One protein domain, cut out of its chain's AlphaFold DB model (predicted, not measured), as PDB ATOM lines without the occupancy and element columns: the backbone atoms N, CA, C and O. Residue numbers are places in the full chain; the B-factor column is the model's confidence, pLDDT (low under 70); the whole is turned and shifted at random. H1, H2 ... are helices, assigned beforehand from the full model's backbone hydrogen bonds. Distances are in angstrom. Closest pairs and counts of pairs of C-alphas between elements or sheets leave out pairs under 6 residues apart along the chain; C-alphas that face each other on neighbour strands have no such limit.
ATOM      1  N   THR A   4     -67.725  12.781   9.175       56.72
ATOM      2  CA  THR A   4     -66.948  14.028   9.313       56.72
ATOM      3  C   THR A   4     -65.431  13.795   9.293       56.72
ATOM      4  O   THR A   4     -64.673  14.690   8.932       56.72
ATOM      5  N   THR A   5     -64.965  12.584   9.614       60.59
ATOM      6  CA  THR A   5     -63.525  12.273   9.679       60.59
ATOM      7  C   THR A   5     -62.917  12.040   8.293       60.59
ATOM      8  O   THR A   5     -61.822  12.524   8.019       60.59
ATOM      9  N   ASN A   6     -63.642  11.376   7.386       69.88
ATOM     10  CA  ASN A   6     -63.128  11.069   6.046       69.88
ATOM     11  C   ASN A   6     -62.980  12.323   5.172       69.88
ATOM     12  O   ASN A   6     -61.953  12.478   4.515       69.88
ATOM     13  N   SER A   7     -63.935  13.261   5.227       73.00
ATOM     14  CA  SER A   7     -63.848  14.483   4.414       73.00
ATOM     15  C   SER A   7     -62.710  15.404   4.860       73.00
ATOM     16  O   SER A   7     -62.063  16.015   4.019       73.00
ATOM     17  N   SER A   8     -62.408  15.467   6.163       71.44
ATOM     18  CA  SER A   8     -61.282  16.252   6.685       71.44
ATOM     19  C   SER A   8     -59.931  15.677   6.241       71.44
ATOM     20  O   SER A   8     -59.042  16.423   5.833       71.44
ATOM     21  N   ILE A   9     -59.788  14.345   6.228       76.88
ATOM     22  CA  ILE A   9     -58.578  13.668   5.730       76.88
ATOM     23  C   ILE A   9     -58.405  13.892   4.220       76.88
ATOM     24  O   ILE A   9     -57.301  14.211   3.778       76.88
ATOM     25  N   GLU A  10     -59.477  13.791   3.429       78.75
ATOM     26  CA  GLU A  10     -59.437  14.103   1.994       78.75
ATOM     27  C   GLU A  10     -59.085  15.571   1.726       78.75
ATOM     28  O   GLU A  10     -58.285  15.861   0.836       78.75
ATOM     29  N   LEU A  11     -59.618  16.502   2.521       75.62
ATOM     30  CA  LEU A  11     -59.330  17.931   2.388       75.62
ATOM     31  C   LEU A  11     -57.871  18.238   2.746       75.62
ATOM     32  O   LEU A  11     -57.216  19.004   2.042       75.62
ATOM     33  N   LEU A  12     -57.320  17.592   3.777       75.62
ATOM     34  CA  LEU A  12     -55.904  17.702   4.137       75.62
ATOM     35  C   LEU A  12     -54.981  17.115   3.061       75.62
ATOM     36  O   LEU A  12     -53.968  17.733   2.725       75.62
ATOM     37  N   LEU A  13     -55.326  15.956   2.494       77.31
ATOM     38  CA  LEU A  13     -54.577  15.351   1.389       77.31
ATOM     39  C   LEU A  13     -54.627  16.225   0.132       77.31
ATOM     40  O   LEU A  13     -53.587  16.456  -0.481       77.31
ATOM     41  N   SER A  14     -55.808  16.751  -0.205       75.56
ATOM     42  CA  SER A  14     -56.028  17.668  -1.326       75.56
ATOM     43  C   SER A  14     -55.259  18.977  -1.150       75.56
ATOM     44  O   SER A  14     -54.577  19.436  -2.058       75.56
ATOM     45  N   ASN A  15     -55.271  19.559   0.050       72.94
ATOM     46  CA  ASN A  15     -54.513  20.775   0.316       72.94
ATOM     47  C   ASN A  15     -53.005  20.515   0.208       72.94
ATOM     48  O   ASN A  15     -52.284  21.304  -0.388       72.94
ATOM     49  N   ARG A  16     -52.519  19.366   0.695       74.94
ATOM     50  CA  ARG A  16     -51.103  18.987   0.590       74.94
ATOM     51  C   ARG A  16     -50.660  18.761  -0.858       74.94
ATOM     52  O   ARG A  16     -49.558  19.174  -1.213       74.94
ATOM     53  N   THR A  17     -51.489  18.137  -1.696       72.94
ATOM     54  CA  THR A  17     -51.197  17.978  -3.131       72.94
ATOM     55  C   THR A  17     -51.280  19.305  -3.873       72.94
ATOM     56  O   THR A  17     -50.394  19.588  -4.675       72.94
ATOM     57  N   LEU A  18     -52.252  20.165  -3.558       71.12
ATOM     58  CA  LEU A  18     -52.318  21.532  -4.083       71.12
ATOM     59  C   LEU A  18     -51.081  22.352  -3.686       71.12
ATOM     60  O   LEU A  18     -50.531  23.054  -4.530       71.12
ATOM     61  N   TYR A  19     -50.596  22.203  -2.450       70.25
ATOM     62  CA  TYR A  19     -49.377  22.852  -1.957       70.25
ATOM     63  C   TYR A  19     -48.116  22.327  -2.651       70.25
ATOM     64  O   TYR A  19     -47.232  23.096  -3.011       70.25
ATOM     65  N   ALA A  20     -48.018  21.015  -2.864       70.06
ATOM     66  CA  ALA A  20     -46.898  20.420  -3.587       70.06
ATOM     67  C   ALA A  20     -46.896  20.849  -5.064       70.06
ATOM     68  O   ALA A  20     -45.843  21.172  -5.615       70.06
ATOM     69  N   CYS A  21     -48.074  20.913  -5.692       72.00
ATOM     70  CA  CYS A  21     -48.240  21.407  -7.053       72.00
ATOM     71  C   CYS A  21     -47.858  22.887  -7.161       72.00
ATOM     72  O   CYS A  21     -47.048  23.230  -8.022       72.00
ATOM     73  N   SER A  22     -48.360  23.754  -6.278       65.50
ATOM     74  CA  SER A  22     -48.011  25.180  -6.274       65.50
ATOM     75  C   SER A  22     -46.531  25.416  -5.953       65.50
ATOM     76  O   SER A  22     -45.896  26.262  -6.577       65.50
ATOM     77  N   LEU A  23     -45.930  24.615  -5.072       69.12
ATOM     78  CA  LEU A  23     -44.493  24.657  -4.799       69.12
ATOM     79  C   LEU A  23     -43.664  24.219  -6.017       69.12
ATOM     80  O   LEU A  23     -42.666  24.847  -6.357       69.12
ATOM     81  N   SER A  24     -44.081  23.156  -6.711       63.66
ATOM     82  CA  SER A  24     -43.416  22.714  -7.942       63.66
ATOM     83  C   SER A  24     -43.537  23.752  -9.062       63.66
ATOM     84  O   SER A  24     -42.592  23.945  -9.830       63.66
ATOM     85  N   HIS A  25     -44.673  24.456  -9.112       65.31
ATOM     86  CA  HIS A  25     -44.933  25.533 -10.056       65.31
ATOM     87  C   HIS A  25     -44.047  26.743  -9.755       65.31
ATOM     88  O   HIS A  25     -43.252  27.152 -10.586       65.31
ATOM     89  N   THR A  26     -44.062  27.243  -8.525       67.44
ATOM     90  CA  THR A  26     -43.211  28.375  -8.126       67.44
ATOM     91  C   THR A  26     -41.718  28.077  -8.293       67.44
ATOM     92  O   THR A  26     -40.949  28.954  -8.680       67.44
ATOM     93  N   ASN A  27     -41.281  26.829  -8.085       70.12
ATOM     94  CA  ASN A  27     -39.901  26.426  -8.352       70.12
ATOM     95  C   ASN A  27     -39.550  26.478  -9.853       70.12
ATOM     96  O   ASN A  27     -38.431  26.847 -10.221       70.12
ATOM     97  N   ASN A  28     -40.492  26.139 -10.741       74.38
ATOM     98  CA  ASN A  28     -40.264  26.219 -12.184       74.38
ATOM     99  C   ASN A  28     -40.172  27.682 -12.673       74.38
ATOM    100  O   ASN A  28     -39.301  27.990 -13.492       74.38
ATOM    101  N   GLU A  29     -40.962  28.587 -12.088       76.50
ATOM    102  CA  GLU A  29     -40.949  30.025 -12.380       76.50
ATOM    103  C   GLU A  29     -39.679  30.688 -11.840       76.50
ATOM    104  O   GLU A  29     -39.018  31.460 -12.531       76.50
ATOM    105  N   LEU A  30     -39.256  30.332 -10.625       77.12
ATOM    106  CA  LEU A  30     -37.987  30.794 -10.064       77.12
ATOM    107  C   LEU A  30     -36.796  30.328 -10.903       77.12
ATOM    108  O   LEU A  30     -35.819  31.062 -11.072       77.12
ATOM    109  N   ARG A  31     -36.860  29.110 -11.448       79.75
ATOM    110  CA  ARG A  31     -35.809  28.577 -12.316       79.75
ATOM    111  C   ARG A  31     -35.740  29.327 -13.642       79.75
ATOM    112  O   ARG A  31     -34.633  29.655 -14.071       79.75
ATOM    113  N   SER A  32     -36.878  29.616 -14.276       79.56
ATOM    114  CA  SER A  32     -36.910  30.411 -15.511       79.56
ATOM    115  C   SER A  32     -36.454  31.851 -15.255       79.56
ATOM    116  O   SER A  32     -35.647  32.373 -16.023       79.56
ATOM    117  N   PHE A  33     -36.839  32.443 -14.122       79.69
ATOM    118  CA  PHE A  33     -36.388  33.765 -13.689       79.69
ATOM    119  C   PHE A  33     -34.872  33.828 -13.467       79.69
ATOM    120  O   PHE A  33     -34.212  34.728 -13.982       79.69
ATOM    121  N   ARG A  34     -34.284  32.836 -12.779       81.44
ATOM    122  CA  ARG A  34     -32.819  32.719 -12.631       81.44
ATOM    123  C   ARG A  34     -32.120  32.615 -13.982       81.44
ATOM    124  O   ARG A  34     -31.068  33.218 -14.171       81.44
ATOM    125  N   TYR A  35     -32.683  31.847 -14.913       81.38
ATOM    126  CA  TYR A  35     -32.106  31.679 -16.245       81.38
ATOM    127  C   TYR A  35     -32.162  32.978 -17.055       81.38
ATOM    128  O   TYR A  35     -31.179  33.338 -17.700       81.38
ATOM    129  N   TYR A  36     -33.280  33.700 -16.972       79.44
ATOM    130  CA  TYR A  36     -33.470  35.000 -17.609       79.44
ATOM    131  C   TYR A  36     -32.539  36.068 -17.027       79.44
ATOM    132  O   TYR A  36     -31.847  36.750 -17.777       79.44
ATOM    133  N   LEU A  37     -32.446  36.159 -15.696       77.69
ATOM    134  CA  LEU A  37     -31.485  37.033 -15.022       77.69
ATOM    135  C   LEU A  37     -30.057  36.702 -15.439       77.69
ATOM    136  O   LEU A  37     -29.305  37.598 -15.787       77.69
ATOM    137  N   ARG A  38     -29.681  35.420 -15.471       77.38
ATOM    138  CA  ARG A  38     -28.347  35.006 -15.914       77.38
ATOM    139  C   ARG A  38     -28.072  35.409 -17.363       77.38
ATOM    140  O   ARG A  38     -26.960  35.824 -17.651       77.38
ATOM    141  N   TRP A  39     -29.065  35.325 -18.245       76.19
ATOM    142  CA  TRP A  39     -28.956  35.810 -19.622       76.19
ATOM    143  C   TRP A  39     -28.786  37.330 -19.699       76.19
ATOM    144  O   TRP A  39     -27.895  37.803 -20.394       76.19
ATOM    145  N   MET A  40     -29.574  38.088 -18.934       70.81
ATOM    146  CA  MET A  40     -29.434  39.546 -18.816       70.81
ATOM    147  C   MET A  40     -28.074  39.950 -18.231       70.81
ATOM    148  O   MET A  40     -27.497  40.955 -18.624       70.81
ATOM    149  N   CYS A  41     -27.540  39.143 -17.318       70.69
ATOM    150  CA  CYS A  41     -26.264  39.370 -16.646       70.69
ATOM    151  C   CYS A  41     -25.034  38.912 -17.431       70.69
ATOM    152  O   CYS A  41     -23.913  39.239 -17.051       70.69
ATOM    153  N   VAL A  42     -25.236  38.148 -18.504       70.38
ATOM    154  CA  VAL A  42     -24.189  37.755 -19.455       70.38
ATOM    155  C   VAL A  42     -23.892  38.871 -20.459       70.38
ATOM    156  O   VAL A  42     -22.859  38.801 -21.125       70.38
ATOM    157  N   ASP A  43     -24.713  39.929 -20.532       67.75
ATOM    158  CA  ASP A  43     -24.347  41.146 -21.262       67.75
ATOM    159  C   ASP A  43     -23.188  41.850 -20.536       67.75
ATOM    160  O   ASP A  43     -23.345  42.704 -19.663       67.75
ATOM    161  N   GLN A  44     -21.978  41.405 -20.861       58.94
ATOM    162  CA  GLN A  44     -20.716  41.756 -20.217       58.94
ATOM    163  C   GLN A  44     -20.214  43.151 -20.629       58.94
ATOM    164  O   GLN A  44     -19.063  43.499 -20.384       58.94
ATOM    165  N   SER A  45     -21.055  43.961 -21.275       64.00
ATOM    166  CA  SER A  45     -20.659  45.259 -21.825       64.00
ATOM    167  C   SER A  45     -20.351  46.305 -20.746       64.00
ATOM    168  O   SER A  45     -19.695  47.305 -21.027       64.00
ATOM    169  N   ASN A  46     -20.799  46.082 -19.504       68.50
ATOM    170  CA  ASN A  46     -20.663  47.033 -18.408       68.50
ATOM    171  C   ASN A  46     -20.297  46.337 -17.085       68.50
ATOM    172  O   ASN A  46     -21.127  45.658 -16.482       68.50
ATOM    173  N   ASP A  47     -19.103  46.603 -16.550       74.06
ATOM    174  CA  ASP A  47     -18.642  46.072 -15.250       74.06
ATOM    175  C   ASP A  47     -19.612  46.375 -14.090       74.06
ATOM    176  O   ASP A  47     -19.761  45.603 -13.140       74.06
ATOM    177  N   LYS A  48     -20.343  47.491 -14.186       75.50
ATOM    178  CA  LYS A  48     -21.392  47.869 -13.228       75.50
ATOM    179  C   LYS A  48     -22.596  46.929 -13.264       75.50
ATOM    180  O   LYS A  48     -23.153  46.622 -12.214       75.50
ATOM    181  N   HIS A  49     -22.981  46.455 -14.449       74.31
ATOM    182  CA  HIS A  49     -24.064  45.483 -14.597       74.31
ATOM    183  C   HIS A  49     -23.671  44.139 -13.997       74.31
ATOM    184  O   HIS A  49     -24.478  43.535 -13.296       74.31
ATOM    185  N   VAL A  50     -22.412  43.730 -14.168       79.56
ATOM    186  CA  VAL A  50     -21.881  42.510 -13.555       79.56
ATOM    187  C   VAL A  50     -22.039  42.563 -12.030       79.56
ATOM    188  O   VAL A  50     -22.607  41.639 -11.454       79.56
ATOM    189  N   MET A  51     -21.649  43.656 -11.361       82.12
ATOM    190  CA  MET A  51     -21.841  43.783  -9.905       82.12
ATOM    191  C   MET A  51     -23.310  43.678  -9.470       82.12
ATOM    192  O   MET A  51     -23.617  42.931  -8.542       82.12
ATOM    193  N   VAL A  52     -24.219  44.395 -10.138       82.69
ATOM    194  CA  VAL A  52     -25.660  44.371  -9.814       82.69
ATOM    195  C   VAL A  52     -26.235  42.963  -9.987       82.69
ATOM    196  O   VAL A  52     -27.018  42.489  -9.163       82.69
ATOM    197  N   CYS A  53     -25.787  42.264 -11.021       82.38
ATOM    198  CA  CYS A  53     -26.149  40.892 -11.322       82.38
ATOM    199  C   CYS A  53     -25.708  39.884 -10.263       82.38
ATOM    200  O   CYS A  53     -26.510  39.060  -9.820       82.38
ATOM    201  N   TRP A  54     -24.455  39.974  -9.817       82.75
ATOM    202  CA  TRP A  54     -23.958  39.159  -8.711       82.75
ATOM    203  C   TRP A  54     -24.745  39.425  -7.426       82.75
ATOM    204  O   TRP A  54     -25.134  38.478  -6.744       82.75
ATOM    205  N   PHE A  55     -25.054  40.690  -7.131       87.00
ATOM    206  CA  PHE A  55     -25.872  41.058  -5.971       87.00
ATOM    207  C   PHE A  55     -27.283  40.463  -6.022       87.00
ATOM    208  O   PHE A  55     -27.731  39.886  -5.033       87.00
ATOM    209  N   LEU A  56     -27.973  40.559  -7.162       85.06
ATOM    210  CA  LEU A  56     -29.302  39.967  -7.352       85.06
ATOM    211  C   LEU A  56     -29.279  38.446  -7.182       85.06
ATOM    212  O   LEU A  56     -30.181  37.882  -6.565       85.06
ATOM    213  N   PHE A  57     -28.242  37.783  -7.699       83.38
ATOM    214  CA  PHE A  57     -28.095  36.337  -7.567       83.38
ATOM    215  C   PHE A  57     -27.901  35.918  -6.105       83.38
ATOM    216  O   PHE A  57     -28.592  35.020  -5.630       83.38
ATOM    217  N   LEU A  58     -27.018  36.610  -5.379       87.06
ATOM    218  CA  LEU A  58     -26.776  36.366  -3.955       87.06
ATOM    219  C   LEU A  58     -28.025  36.635  -3.103       87.06
ATOM    220  O   LEU A  58     -28.355  35.832  -2.235       87.06
ATOM    221  N   LEU A  59     -28.749  37.726  -3.374       88.94
ATOM    222  CA  LEU A  59     -30.010  38.047  -2.698       88.94
ATOM    223  C   LEU A  59     -31.055  36.946  -2.889       88.94
ATOM    224  O   LEU A  59     -31.686  36.522  -1.922       88.94
ATOM    225  N   LEU A  60     -31.226  36.473  -4.125       85.88
ATOM    226  CA  LEU A  60     -32.190  35.421  -4.438       85.88
ATOM    227  C   LEU A  60     -31.804  34.089  -3.782       85.88
ATOM    228  O   LEU A  60     -32.678  33.353  -3.326       85.88
ATOM    229  N   ASP A  61     -30.510  33.778  -3.725       85.69
ATOM    230  CA  ASP A  61     -30.006  32.560  -3.094       85.69
ATOM    231  C   ASP A  61     -30.242  32.561  -1.577       85.69
ATOM    232  O   ASP A  61     -30.864  31.638  -1.049       85.69
ATOM    233  N   VAL A  62     -29.868  33.651  -0.896       89.12
ATOM    234  CA  VAL A  62     -30.129  33.840   0.539       89.12
ATOM    235  C   VAL A  62     -31.627  33.782   0.830       89.12
ATOM    236  O   VAL A  62     -32.041  33.090   1.758       89.12
ATOM    237  N   TYR A  63     -32.454  34.452   0.023       87.12
ATOM    238  CA  TYR A  63     -33.906  34.434   0.186       87.12
ATOM    239  C   TYR A  63     -34.480  33.015   0.103       87.12
ATOM    240  O   TYR A  63     -35.230  32.600   0.987       87.12
ATOM    241  N   VAL A  64     -34.101  32.247  -0.924       84.38
ATOM    242  CA  VAL A  64     -34.556  30.856  -1.067       84.38
ATOM    243  C   VAL A  64     -34.078  30.001   0.101       84.38
ATOM    244  O   VAL A  64     -34.855  29.199   0.609       84.38
ATOM    245  N   SER A  65     -32.847  30.207   0.569       84.25
ATOM    246  CA  SER A  65     -32.310  29.501   1.733       84.25
ATOM    247  C   SER A  65     -33.125  29.783   3.001       84.25
ATOM    248  O   SER A  65     -33.482  28.855   3.725       84.25
ATOM    249  N   ILE A  66     -33.521  31.041   3.231       84.94
ATOM    250  CA  ILE A  66     -34.372  31.440   4.365       84.94
ATOM    251  C   ILE A  66     -35.758  30.797   4.269       84.94
ATOM    252  O   ILE A  66     -36.223  30.203   5.240       84.94
ATOM    253  N   VAL A  67     -36.417  30.894   3.110       84.69
ATOM    254  CA  VAL A  67     -37.752  30.309   2.908       84.69
ATOM    255  C   VAL A  67     -37.697  28.794   3.074       84.69
ATOM    256  O   VAL A  67     -38.541  28.228   3.761       84.69
ATOM    257  N   PHE A  68     -36.683  28.139   2.507       82.19
ATOM    258  CA  PHE A  68     -36.493  26.702   2.656       82.19
ATOM    259  C   PHE A  68     -36.303  26.321   4.120       82.19
ATOM    260  O   PHE A  68     -36.982  25.423   4.604       82.19
ATOM    261  N   HIS A  69     -35.440  27.033   4.844       79.69
ATOM    262  CA  HIS A  69     -35.201  26.762   6.255       79.69
ATOM    263  C   HIS A  69     -36.456  26.993   7.103       79.69
ATOM    264  O   HIS A  69     -36.733  26.203   7.996       79.69
ATOM    265  N   PHE A  70     -37.249  28.026   6.812       80.38
ATOM    266  CA  PHE A  70     -38.519  28.282   7.492       80.38
ATOM    267  C   PHE A  70     -39.556  27.189   7.211       80.38
ATOM    268  O   PHE A  70     -40.188  26.682   8.134       80.38
ATOM    269  N   VAL A  71     -39.699  26.785   5.945       79.00
ATOM    270  CA  VAL A  71     -40.607  25.707   5.532       79.00
ATOM    271  C   VAL A  71     -40.188  24.373   6.153       79.00
ATOM    272  O   VAL A  71     -41.045  23.642   6.637       79.00
ATOM    273  N   LEU A  72     -38.888  24.065   6.188       71.88
ATOM    274  CA  LEU A  72     -38.367  22.824   6.768       71.88
ATOM    275  C   LEU A  72     -38.451  22.815   8.302       71.88
ATOM    276  O   LEU A  72     -38.740  21.780   8.896       71.88
ATOM    277  N   SER A  73     -38.226  23.967   8.939       75.38
ATOM    278  CA  SER A  73     -38.397  24.155  10.386       75.38
ATOM    279  C   SER A  73     -39.863  24.146  10.818       75.38
ATOM    280  O   SER A  73     -40.145  24.014  12.008       75.38
ATOM    281  N   CYS A  74     -40.800  24.249   9.875       65.25
ATOM    282  CA  CYS A  74     -42.218  24.031  10.112       65.25
ATOM    283  C   CYS A  74     -42.476  22.521  10.270       65.25
ATOM    284  O   CYS A  74     -43.064  21.859   9.415       65.25
TER     285      CYS A  74
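Overview. This is residues 4 to 74 of the 80 residues of an uncharacterized protein of Ensete ventricosum (UniProt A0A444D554). A long helical hairpin: H1 makes the length of the rod, and the shorter H2 folds back along it, meeting it near the turn, so that the two make a narrow V. Residues 4 to 29, which belong to H1, residues 43 to 48 at the turn, and residues 65 to 74, of which 65 to 73 belong to H2, stand free. The printed part has 71 residues with two named helices, H1 then H2, and no named strand; the class is all helix. It is extended, with a radius of gyration of the C-alphas of 18.3 A and spans of 64 by 22 by 9 A.

Along the chain. The longest helix, H1, is residues 4 to 41, 54.5 A from C-alpha 4 at (-66.948, 14.028, 9.313) to C-alpha 41. H2 is residues 47 to 73, 39.1 A long, and ends with C-alpha 73 at (-38.397, 24.155, 10.386).

Arrangement. H1 and H2 form a helical hairpin, opposite ways at a shallow tilt of 15 degrees. They touch through residues 34 to 41 of H1 and 49 to 57 of H2 alone; the closest C-alphas, of Cys 41 and Cys 53, are 5.5 A apart. Every O i to N i+4 pair is within hydrogen-bond range in H2, and 33 of 34 in H1.

Size, cuts and confidence. The two C-alphas farthest apart, of Thr 4 and Ser 45, are 63.9 A apart. The printed part has no cut, and the link from H1 to H2 is tight. Confidence is under 70 at residues 4 to 6, 22 to 26, 43 to 46 and 74.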